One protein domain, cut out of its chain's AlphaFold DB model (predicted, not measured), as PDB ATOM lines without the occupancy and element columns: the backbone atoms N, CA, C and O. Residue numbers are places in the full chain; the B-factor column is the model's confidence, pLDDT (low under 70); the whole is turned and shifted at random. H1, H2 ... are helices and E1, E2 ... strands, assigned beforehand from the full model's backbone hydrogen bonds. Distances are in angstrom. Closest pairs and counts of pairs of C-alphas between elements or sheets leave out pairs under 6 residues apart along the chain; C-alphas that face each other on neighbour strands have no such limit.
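Overview. This is residues 478 to 547 of the 1206 residues of the protein "Putative Ig domain-containing protein" of Butyrivibrio sp. Su6 (UniProt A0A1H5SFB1). There is little regular structure here: amid long loops sits a small sheet, the meander E3, E4, E5, each strand the antiparallel neighbour of the one before, with short H1 over one face and the hairpin E1 and E2 near E3. The printed part has 70 residues, under half in named elements, mostly strand, in the order H1 E1 E2 E3 E4 E5. It is compact, radius of gyration of the C-alphas 11.5 A, yet elongated, spanning 38 by 21 by 20 A.

Along the chain. Find C-alpha 526 at (14.241, -7.836, -31.017); from there E4 runs 17.2 A to residue 531. E3 is residues 499 to 502, 10.4 A; E5, residues 543 to 546, 9.9 A, ends at (11.382, -4.442, -32.005). H1 is residues 478 to 482, 6.1 A, E1 484 to 487, 10.1 A, and E2 492 to 495, 10.5 A.

Arrangement. In hairpin E3 and E4, N 500 and O 530 are 2.9 A apart; in hairpin E4 and E5, N 545 and O 527, 2.8 A. H1, its O i to N i+4 pair within hydrogen-bond range, is on this sheet at a height of 7.5 A, closest at the C-alphas of Ala 480 and Val 529, 5.7 A. In hairpin E1 and E2, N 485 and O 494 are 2.9 A apart. The closest C-alphas of E2 and E3, Pro 495 and Ile 501, are 6.1 A apart.

Size, cuts and confidence. The printed part has no cut. The links E3 to E4 and E4 to E5 are long; they hold Asp 523 and Asp 536, whose C-alphas are farthest apart, 38.7 A. No printed residue is under 70 in pLDDT.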
ATOM      1  N   ASP A 478       5.890  -3.168 -39.407       93.38
ATOM      2  CA  ASP A 478       4.478  -3.186 -38.991       93.38
ATOM      3  C   ASP A 478       3.733  -4.438 -39.492       93.38
ATOM      4  O   ASP A 478       3.007  -5.072 -38.727       93.38
ATOM      5  N   GLU A 479       3.933  -4.849 -40.751       94.12
ATOM      6  CA  GLU A 479       3.349  -6.094 -41.283       94.12
ATOM      7  C   GLU A 479       3.948  -7.341 -40.617       94.12
ATOM      8  O   GLU A 479       3.228  -8.296 -40.324       94.12
ATOM      9  N   ALA A 480       5.257  -7.331 -40.355       94.19
ATOM     10  CA  ALA A 480       5.955  -8.386 -39.627       94.19
ATOM     11  C   ALA A 480       5.437  -8.516 -38.183       94.19
ATOM     12  O   ALA A 480       5.198  -9.625 -37.708       94.19
ATOM     13  N   LYS A 481       5.193  -7.386 -37.508       93.94
ATOM     14  CA  LYS A 481       4.646  -7.309 -36.147       93.94
ATOM     15  C   LYS A 481       3.166  -7.695 -36.079       93.94
ATOM     16  O   LYS A 481       2.759  -8.343 -35.122       93.94
ATOM     17  N   ALA A 482       2.376  -7.370 -37.104       93.75
ATOM     18  CA  ALA A 482       0.999  -7.849 -37.251       93.75
ATOM     19  C   ALA A 482       0.914  -9.351 -37.599       93.75
ATOM     20  O   ALA A 482      -0.127  -9.976 -37.396       93.75
ATOM     21  N   GLY A 483       2.002  -9.937 -38.109       93.19
ATOM     22  CA  GLY A 483       2.133 -11.361 -38.421       93.19
ATOM     23  C   GLY A 483       2.462 -12.271 -37.231       93.19
ATOM     24  O   GLY A 483       2.661 -13.468 -37.439       93.19
ATOM     25  N   ILE A 484       2.538 -11.746 -36.002       95.44
ATOM     26  CA  ILE A 484       2.924 -12.492 -34.791       95.44
ATOM     27  C   ILE A 484       2.052 -12.130 -33.578       95.44
ATOM     28  O   ILE A 484       1.490 -11.042 -33.496       95.44
ATOM     29  N   THR A 485       2.013 -13.026 -32.592       95.12
ATOM     30  CA  THR A 485       1.461 -12.769 -31.252       95.12
ATOM     31  C   THR A 485       2.576 -12.898 -30.222       95.12
ATOM     32  O   THR A 485       3.213 -13.950 -30.144       95.12
ATOM     33  N   ILE A 486       2.798 -11.859 -29.417       93.44
ATOM     34  CA  ILE A 486       3.744 -11.866 -28.290       93.44
ATOM     35  C   ILE A 486       2.945 -11.947 -26.985       93.44
ATOM     36  O   ILE A 486       2.012 -11.176 -26.786       93.44
ATOM     37  N   ASP A 487       3.329 -12.865 -26.104       93.75
ATOM     38  CA  ASP A 487       2.849 -12.965 -24.726       93.75
ATOM     39  C   ASP A 487       4.000 -12.590 -23.788       93.75
ATOM     40  O   ASP A 487       4.899 -13.390 -23.520       93.75
ATOM     41  N   TYR A 488       3.977 -11.354 -23.291       92.75
ATOM     42  CA  TYR A 488       4.973 -10.847 -22.347       92.75
ATOM     43  C   TYR A 488       4.817 -11.396 -20.918       92.75
ATOM     44  O   TYR A 488       5.721 -11.214 -20.105       92.75
ATOM     45  N   THR A 489       3.711 -12.080 -20.603       88.94
ATOM     46  CA  THR A 489       3.487 -12.702 -19.285       88.94
ATOM     47  C   THR A 489       4.055 -14.117 -19.214       88.94
ATOM     48  O   THR A 489       4.574 -14.516 -18.174       88.94
ATOM     49  N   ALA A 490       4.029 -14.848 -20.332       89.44
ATOM     50  CA  ALA A 490       4.724 -16.124 -20.495       89.44
ATOM     51  C   ALA A 490       6.162 -15.981 -21.045       89.44
ATOM     52  O   ALA A 490       6.877 -16.980 -21.116       89.44
ATOM     53  N   GLU A 491       6.547 -14.771 -21.470       93.81
ATOM     54  CA  GLU A 491       7.747 -14.443 -22.260       93.81
ATOM     55  C   GLU A 491       7.909 -15.315 -23.519       93.81
ATOM     56  O   GLU A 491       8.959 -15.913 -23.759       93.81
ATOM     57  N   LYS A 492       6.857 -15.381 -24.351       94.38
ATOM     58  CA  LYS A 492       6.848 -16.181 -25.590       94.38
ATOM     59  C   LYS A 492       6.324 -15.434 -26.810       94.38
ATOM     60  O   LYS A 492       5.585 -14.461 -26.696       94.38
ATOM     61  N   VAL A 493       6.650 -15.947 -27.994       96.00
ATOM     62  CA  VAL A 493       6.126 -15.476 -29.282       96.00
ATOM     63  C   VAL A 493       5.592 -16.630 -30.138       96.00
ATOM     64  O   VAL A 493       6.125 -17.742 -30.139       96.00
ATOM     65  N   THR A 494       4.518 -16.358 -30.879       95.75
ATOM     66  CA  THR A 494       3.863 -17.292 -31.804       95.75
ATOM     67  C   THR A 494       3.740 -16.647 -33.189       95.75
ATOM     68  O   THR A 494       3.225 -15.530 -33.269       95.75
ATOM     69  N   PRO A 495       4.157 -17.306 -34.286       96.62
ATOM     70  CA  PRO A 495       3.871 -16.831 -35.636       96.62
ATOM     71  C   PRO A 495       2.390 -17.009 -35.986       96.62
ATOM     72  O   PRO A 495       1.773 -18.022 -35.655       96.62
ATOM     73  N   GLY A 496       1.832 -16.041 -36.709       93.44
ATOM     74  CA  GLY A 496       0.552 -16.176 -37.392       93.44
ATOM     75  C   GLY A 496       0.657 -17.040 -38.653       93.44
ATOM     76  O   GLY A 496       1.740 -17.314 -39.174       93.44
ATOM     77  N   THR A 497      -0.491 -17.465 -39.182       92.25
ATOM     78  CA  THR A 497      -0.561 -18.278 -40.406       92.25
ATOM     79  C   THR A 497       0.112 -17.565 -41.582       92.25
ATOM     80  O   THR A 497      -0.313 -16.483 -41.976       92.25
ATOM     81  N   GLY A 498       1.128 -18.198 -42.177       90.81
ATOM     82  CA  GLY A 498       1.890 -17.636 -43.300       90.81
ATOM     83  C   GLY A 498       3.157 -16.868 -42.906       90.81
ATOM     84  O   GLY A 498       3.805 -16.308 -43.789       90.81
ATOM     85  N   PHE A 499       3.544 -16.874 -41.626       95.19
ATOM     86  CA  PHE A 499       4.789 -16.278 -41.137       95.19
ATOM     87  C   PHE A 499       5.715 -17.324 -40.499       95.19
ATOM     88  O   PHE A 499       5.260 -18.293 -39.893       95.19
ATOM     89  N   ASP A 500       7.023 -17.104 -40.623       96.12
ATOM     90  CA  ASP A 500       8.052 -17.764 -39.817       96.12
ATOM     91  C   ASP A 500       8.642 -16.741 -38.836       96.12
ATOM     92  O   ASP A 500       8.733 -15.556 -39.163       96.12
ATOM     93  N   ILE A 501       9.114 -17.209 -37.679       97.06
ATOM     94  CA  ILE A 501       9.894 -16.420 -36.713       97.06
ATOM     95  C   ILE A 501      11.303 -16.998 -36.531       97.06
ATOM     96  O   ILE A 501      11.527 -18.185 -36.776       97.06
ATOM     97  N   SER A 502      12.224 -16.149 -36.078       96.25
ATOM     98  CA  SER A 502      13.595 -16.480 -35.693       96.25
ATOM     99  C   SER A 502      14.033 -15.620 -34.510       96.25
ATOM    100  O   SER A 502      13.811 -14.405 -34.502       96.25
ATOM    101  N   LEU A 503      14.691 -16.230 -33.527       95.06
ATOM    102  CA  LEU A 503      15.307 -15.529 -32.400       95.06
ATOM    103  C   LEU A 503      16.709 -14.992 -32.738       95.06
ATOM    104  O   LEU A 503      17.157 -14.027 -32.118       95.06
ATOM    105  N   ASN A 504      17.393 -15.575 -33.733       91.44
ATOM    106  CA  ASN A 504      18.766 -15.216 -34.115       91.44
ATOM    107  C   ASN A 504      18.885 -14.431 -35.442       91.44
ATOM    108  O   ASN A 504      19.918 -13.809 -35.683       91.44
ATOM    109  N   GLY A 505      17.837 -14.410 -36.274       91.62
ATOM    110  CA  GLY A 505      17.820 -13.734 -37.580       91.62
ATOM    111  C   GLY A 505      18.385 -14.562 -38.736       91.62
ATOM    112  O   GLY A 505      18.623 -14.019 -39.814       91.62
ATOM    113  N   THR A 506      18.583 -15.863 -38.519       89.19
ATOM    114  CA  THR A 506      19.121 -16.824 -39.489       89.19
ATOM    115  C   THR A 506      18.174 -18.014 -39.629       89.19
ATOM    116  O   THR A 506      17.666 -18.281 -40.721       89.19
ATOM    117  N   ASP A 507      17.883 -18.685 -38.514       91.81
ATOM    118  CA  ASP A 507      17.208 -19.982 -38.465       91.81
ATOM    119  C   ASP A 507      15.741 -19.844 -38.053       91.81
ATOM    120  O   ASP A 507      15.403 -19.047 -37.182       91.81
ATOM    121  N   LYS A 508      14.853 -20.635 -38.663       94.81
ATOM    122  CA  LYS A 508      13.432 -20.675 -38.291       94.81
ATOM    123  C   LYS A 508      13.245 -21.425 -36.969       94.81
ATOM    124  O   LYS A 508      13.657 -22.580 -36.868       94.81
ATOM    125  N   GLU A 509      12.488 -20.846 -36.037       95.88
ATOM    126  CA  GLU A 509      12.068 -21.561 -34.829       95.88
ATOM    127  C   GLU A 509      11.156 -22.748 -35.166       95.88
ATOM    128  O   GLU A 509      10.110 -22.610 -35.809       95.88
ATOM    129  N   THR A 510      11.552 -23.935 -34.707       90.62
ATOM    130  CA  THR A 510      10.802 -25.189 -34.894       90.62
ATOM    131  C   THR A 510       9.942 -25.554 -33.686       90.62
ATOM    132  O   THR A 510       8.975 -26.301 -33.829       90.62
ATOM    133  N   THR A 511      10.259 -25.012 -32.506       91.19
ATOM    134  CA  THR A 511       9.504 -25.218 -31.262       91.19
ATOM    135  C   THR A 511       8.665 -23.982 -30.972       91.19
ATOM    136  O   THR A 511       9.205 -22.907 -30.725       91.19
ATOM    137  N   LEU A 512       7.340 -24.131 -31.016       92.38
ATOM    138  CA  LEU A 512       6.382 -23.033 -30.880       92.38
ATOM    139  C   LEU A 512       5.389 -23.300 -29.731       92.38
ATOM    140  O   LEU A 512       4.948 -24.442 -29.582       92.38
ATOM    141  N   PRO A 513       4.985 -22.275 -28.955       94.19
ATOM    142  CA  PRO A 513       5.472 -20.893 -28.997       94.19
ATOM    143  C   PRO A 513       6.912 -20.774 -28.463       94.19
ATOM    144  O   PRO A 513       7.258 -21.394 -27.455       94.19
ATOM    145  N   ALA A 514       7.743 -19.991 -29.153       95.06
ATOM    146  CA  ALA A 514       9.167 -19.841 -28.849       95.06
ATOM    147  C   ALA A 514       9.378 -18.909 -27.646       95.06
ATOM    148  O   ALA A 514       8.615 -17.959 -27.470       95.06
ATOM    149  N   SER A 515      10.400 -19.162 -26.826       94.81
ATOM    150  CA  SER A 515      10.775 -18.265 -25.719       94.81
ATOM    151  C   SER A 515      11.432 -16.989 -26.248       94.81
ATOM    152  O   SER A 515      12.178 -17.058 -27.218       94.81
ATOM    153  N   ILE A 516      11.189 -15.847 -25.601       93.94
ATOM    154  CA  ILE A 516      11.876 -14.572 -25.886       93.94
ATOM    155  C   ILE A 516      12.654 -14.020 -24.680       93.94
ATOM    156  O   ILE A 516      13.159 -12.901 -24.743       93.94
ATOM    157  N   THR A 517      12.775 -14.780 -23.586       91.50
ATOM    158  CA  THR A 517      13.431 -14.335 -22.340       91.50
ATOM    159  C   THR A 517      14.848 -13.800 -22.553       91.50
ATOM    160  O   THR A 517      15.203 -12.774 -21.977       91.50
ATOM    161  N   GLU A 518      15.657 -14.449 -23.397       90.31
ATOM    162  CA  GLU A 518      17.019 -13.987 -23.702       90.31
ATOM    163  C   GLU A 518      17.005 -12.683 -24.509       90.31
ATOM    164  O   GLU A 518      17.739 -11.746 -24.199       90.31
ATOM    165  N   GLN A 519      16.120 -12.590 -25.504       93.62
ATOM    166  CA  GLN A 519      15.987 -11.430 -26.385       93.62
ATOM    167  C   GLN A 519      15.520 -10.203 -25.598       93.62
ATOM    168  O   GLN A 519      16.045  -9.118 -25.821       93.62
ATOM    169  N   LEU A 520      14.605 -10.379 -24.637       91.25
ATOM    170  CA  LEU A 520      14.125  -9.341 -23.711       91.25
ATOM    171  C   LEU A 520      15.196  -8.822 -22.736       91.25
ATOM    172  O   LEU A 520      14.993  -7.775 -22.121       91.25
ATOM    173  N   ASN A 521      16.314  -9.535 -22.577       86.25
ATOM    174  CA  ASN A 521      17.404  -9.157 -21.675       86.25
ATOM    175  C   ASN A 521      18.533  -8.368 -22.370       86.25
ATOM    176  O   ASN A 521      19.463  -7.941 -21.689       86.25
ATOM    177  N   GLY A 522      18.469  -8.166 -23.692       82.38
ATOM    178  CA  GLY A 522      19.420  -7.334 -24.440       82.38
ATOM    179  C   GLY A 522      19.011  -5.857 -24.522       82.38
ATOM    180  O   GLY A 522      17.825  -5.535 -24.508       82.38
ATOM    181  N   ASP A 523      19.991  -4.957 -24.680       77.94
ATOM    182  CA  ASP A 523      19.789  -3.491 -24.684       77.94
ATOM    183  C   ASP A 523      18.864  -2.972 -25.802       77.94
ATOM    184  O   ASP A 523      18.234  -1.924 -25.673       77.94
ATOM    185  N   ALA A 524      18.789  -3.705 -26.916       86.88
ATOM    186  CA  ALA A 524      17.914  -3.431 -28.053       86.88
ATOM    187  C   ALA A 524      17.149  -4.720 -28.412       86.88
ATOM    188  O   ALA A 524      17.543  -5.433 -29.344       86.88
ATOM    189  N   PRO A 525      16.105  -5.074 -27.638       92.56
ATOM    190  CA  PRO A 525      15.479  -6.384 -27.697       92.56
ATOM    191  C   PRO A 525      14.635  -6.519 -28.966       92.56
ATOM    192  O   PRO A 525      13.788  -5.679 -29.278       92.56
ATOM    193  N   LYS A 526      14.878  -7.588 -29.722       95.19
ATOM    194  CA  LYS A 526      14.241  -7.836 -31.017       95.19
ATOM    195  C   LYS A 526      14.183  -9.321 -31.339       95.19
ATOM    196  O   LYS A 526      14.983 -10.113 -30.847       95.19
ATOM    197  N   ILE A 527      13.265  -9.651 -32.231       96.69
ATOM    198  CA  ILE A 527      13.144 -10.936 -32.924       96.69
ATOM    199  C   ILE A 527      13.093 -10.672 -34.428       96.69
ATOM    200  O   ILE A 527      13.070  -9.516 -34.853       96.69
ATOM    201  N   TYR A 528      13.065 -11.722 -35.240       96.81
ATOM    202  CA  TYR A 528      12.952 -11.602 -36.689       96.81
ATOM    203  C   TYR A 528      11.754 -12.397 -37.200       96.81
ATOM    204  O   TYR A 528      11.446 -13.477 -36.698       96.81
ATOM    205  N   VAL A 529      11.077 -11.853 -38.208       96.75
ATOM    206  CA  VAL A 529       9.886 -12.435 -38.832       96.75
ATOM    207  C   VAL A 529      10.052 -12.379 -40.347       96.75
ATOM    208  O   VAL A 529      10.605 -11.419 -40.882       96.75
ATOM    209  N   ARG A 530       9.559 -13.390 -41.059       95.00
ATOM    210  CA  ARG A 530       9.480 -13.398 -42.528       95.00
ATOM    211  C   ARG A 530       8.166 -14.017 -42.987       95.00
ATOM    212  O   ARG A 530       7.512 -14.724 -42.221       95.00
ATOM    213  N   ARG A 531       7.803 -13.831 -44.259       94.19
ATOM    214  CA  ARG A 531       6.755 -14.657 -44.880       94.19
ATOM    215  C   ARG A 531       7.258 -16.096 -45.002       94.19
ATOM    216  O   ARG A 531       8.367 -16.317 -45.491       94.19
ATOM    217  N   ALA A 532       6.449 -17.045 -44.546       92.06
ATOM    218  CA  ALA A 532       6.741 -18.469 -44.633       92.06
ATOM    219  C   ALA A 532       6.738 -18.950 -46.091       92.06
ATOM    220  O   ALA A 532       6.050 -18.397 -46.952       92.06
ATOM    221  N   GLU A 533       7.494 -20.012 -46.358       90.38
ATOM    222  CA  GLU A 533       7.515 -20.661 -47.666       90.38
ATOM    223  C   GLU A 533       6.178 -21.360 -47.985       90.38
ATOM    224  O   GLU A 533       5.520 -21.924 -47.111       90.38
ATOM    225  N   THR A 534       5.799 -21.356 -49.262       87.25
ATOM    226  CA  THR A 534       4.638 -22.077 -49.812       87.25
ATOM    227  C   THR A 534       5.067 -22.912 -51.023       87.25
ATOM    228  O   THR A 534       6.215 -22.828 -51.456       87.25
ATOM    229  N   ASP A 535       4.174 -23.712 -51.609       79.38
ATOM    230  CA  ASP A 535       4.500 -24.528 -52.794       79.38
ATOM    231  C   ASP A 535       4.972 -23.694 -53.999       79.38
ATOM    232  O   ASP A 535       5.848 -24.131 -54.741       79.38
ATOM    233  N   ASP A 536       4.443 -22.478 -54.161       81.44
ATOM    234  CA  ASP A 536       4.659 -21.621 -55.335       81.44
ATOM    235  C   ASP A 536       5.499 -20.355 -55.050       81.44
ATOM    236  O   ASP A 536       5.978 -19.702 -55.986       81.44
ATOM    237  N   VAL A 537       5.705 -19.999 -53.775       84.31
ATOM    238  CA  VAL A 537       6.452 -18.804 -53.333       84.31
ATOM    239  C   VAL A 537       7.504 -19.194 -52.292       84.31
ATOM    240  O   VAL A 537       7.186 -19.883 -51.324       84.31
ATOM    241  N   ALA A 538       8.749 -18.758 -52.492       88.69
ATOM    242  CA  ALA A 538       9.856 -18.967 -51.559       88.69
ATOM    243  C   ALA A 538       9.633 -18.225 -50.224       88.69
ATOM    244  O   ALA A 538       8.808 -17.314 -50.151       88.69
ATOM    245  N   ALA A 539      10.386 -18.580 -49.178       91.19
ATOM    246  CA  ALA A 539      10.431 -17.782 -47.951       91.19
ATOM    247  C   ALA A 539      10.900 -16.339 -48.236       91.19
ATOM    248  O   ALA A 539      11.694 -16.109 -49.151       91.19
ATOM    249  N   GLY A 540      10.407 -15.374 -47.457       91.50
ATOM    250  CA  GLY A 540      10.859 -13.980 -47.527       91.50
ATOM    251  C   GLY A 540      12.153 -13.714 -46.751       91.50
ATOM    252  O   GLY A 540      12.627 -14.565 -45.999       91.50
ATOM    253  N   ASP A 541      12.692 -12.505 -46.891       94.31
ATOM    254  CA  ASP A 541      13.812 -12.036 -46.071       94.31
ATOM    255  C   ASP A 541      13.398 -11.831 -44.602       94.31
ATOM    256  O   ASP A 541      12.239 -11.528 -44.299       94.31
ATOM    257  N   TRP A 542      14.356 -11.976 -43.682       95.69
ATOM    258  CA  TRP A 542      14.158 -11.736 -42.250       95.69
ATOM    259  C   TRP A 542      14.051 -10.236 -41.940       95.69
ATOM    260  O   TRP A 542      15.026  -9.493 -42.052       95.69
ATOM    261  N   VAL A 543      12.879  -9.801 -41.478       96.88
ATOM    262  CA  VAL A 543      12.626  -8.442 -40.982       96.88
ATOM    263  C   VAL A 543      12.711  -8.439 -39.461       96.88
ATOM    264  O   VAL A 543      12.048  -9.235 -38.797       96.88
ATOM    265  N   ALA A 544      13.533  -7.552 -38.899       95.81
ATOM    266  CA  ALA A 544      13.604  -7.364 -37.454       95.81
ATOM    267  C   ALA A 544      12.319  -6.699 -36.933       95.81
ATOM    268  O   ALA A 544      11.839  -5.737 -37.529       95.81
ATOM    269  N   VAL A 545      11.801  -7.192 -35.809       95.94
ATOM    270  CA  VAL A 545      10.678  -6.606 -35.070       95.94
ATOM    271  C   VAL A 545      11.134  -6.273 -33.655       95.94
ATOM    272  O   VAL A 545      11.590  -7.143 -32.907       95.94
ATOM    273  N   SER A 546      10.991  -5.002 -33.295       93.69
ATOM    274  CA  SER A 546      11.382  -4.442 -32.005       93.69
ATOM    275  C   SER A 546      10.402  -4.858 -30.899       93.69
ATOM    276  O   SER A 546       9.187  -4.616 -30.994       93.69
ATOM    277  N   LEU A 547      10.940  -5.466 -29.838       93.88
ATOM    278  CA  LEU A 547      10.216  -5.821 -28.616       93.88
ATOM    279  C   LEU A 547      10.153  -4.625 -27.654       93.88
ATOM    280  O   LEU A 547      10.918  -3.667 -27.767       93.88
TER     281      LEU A 547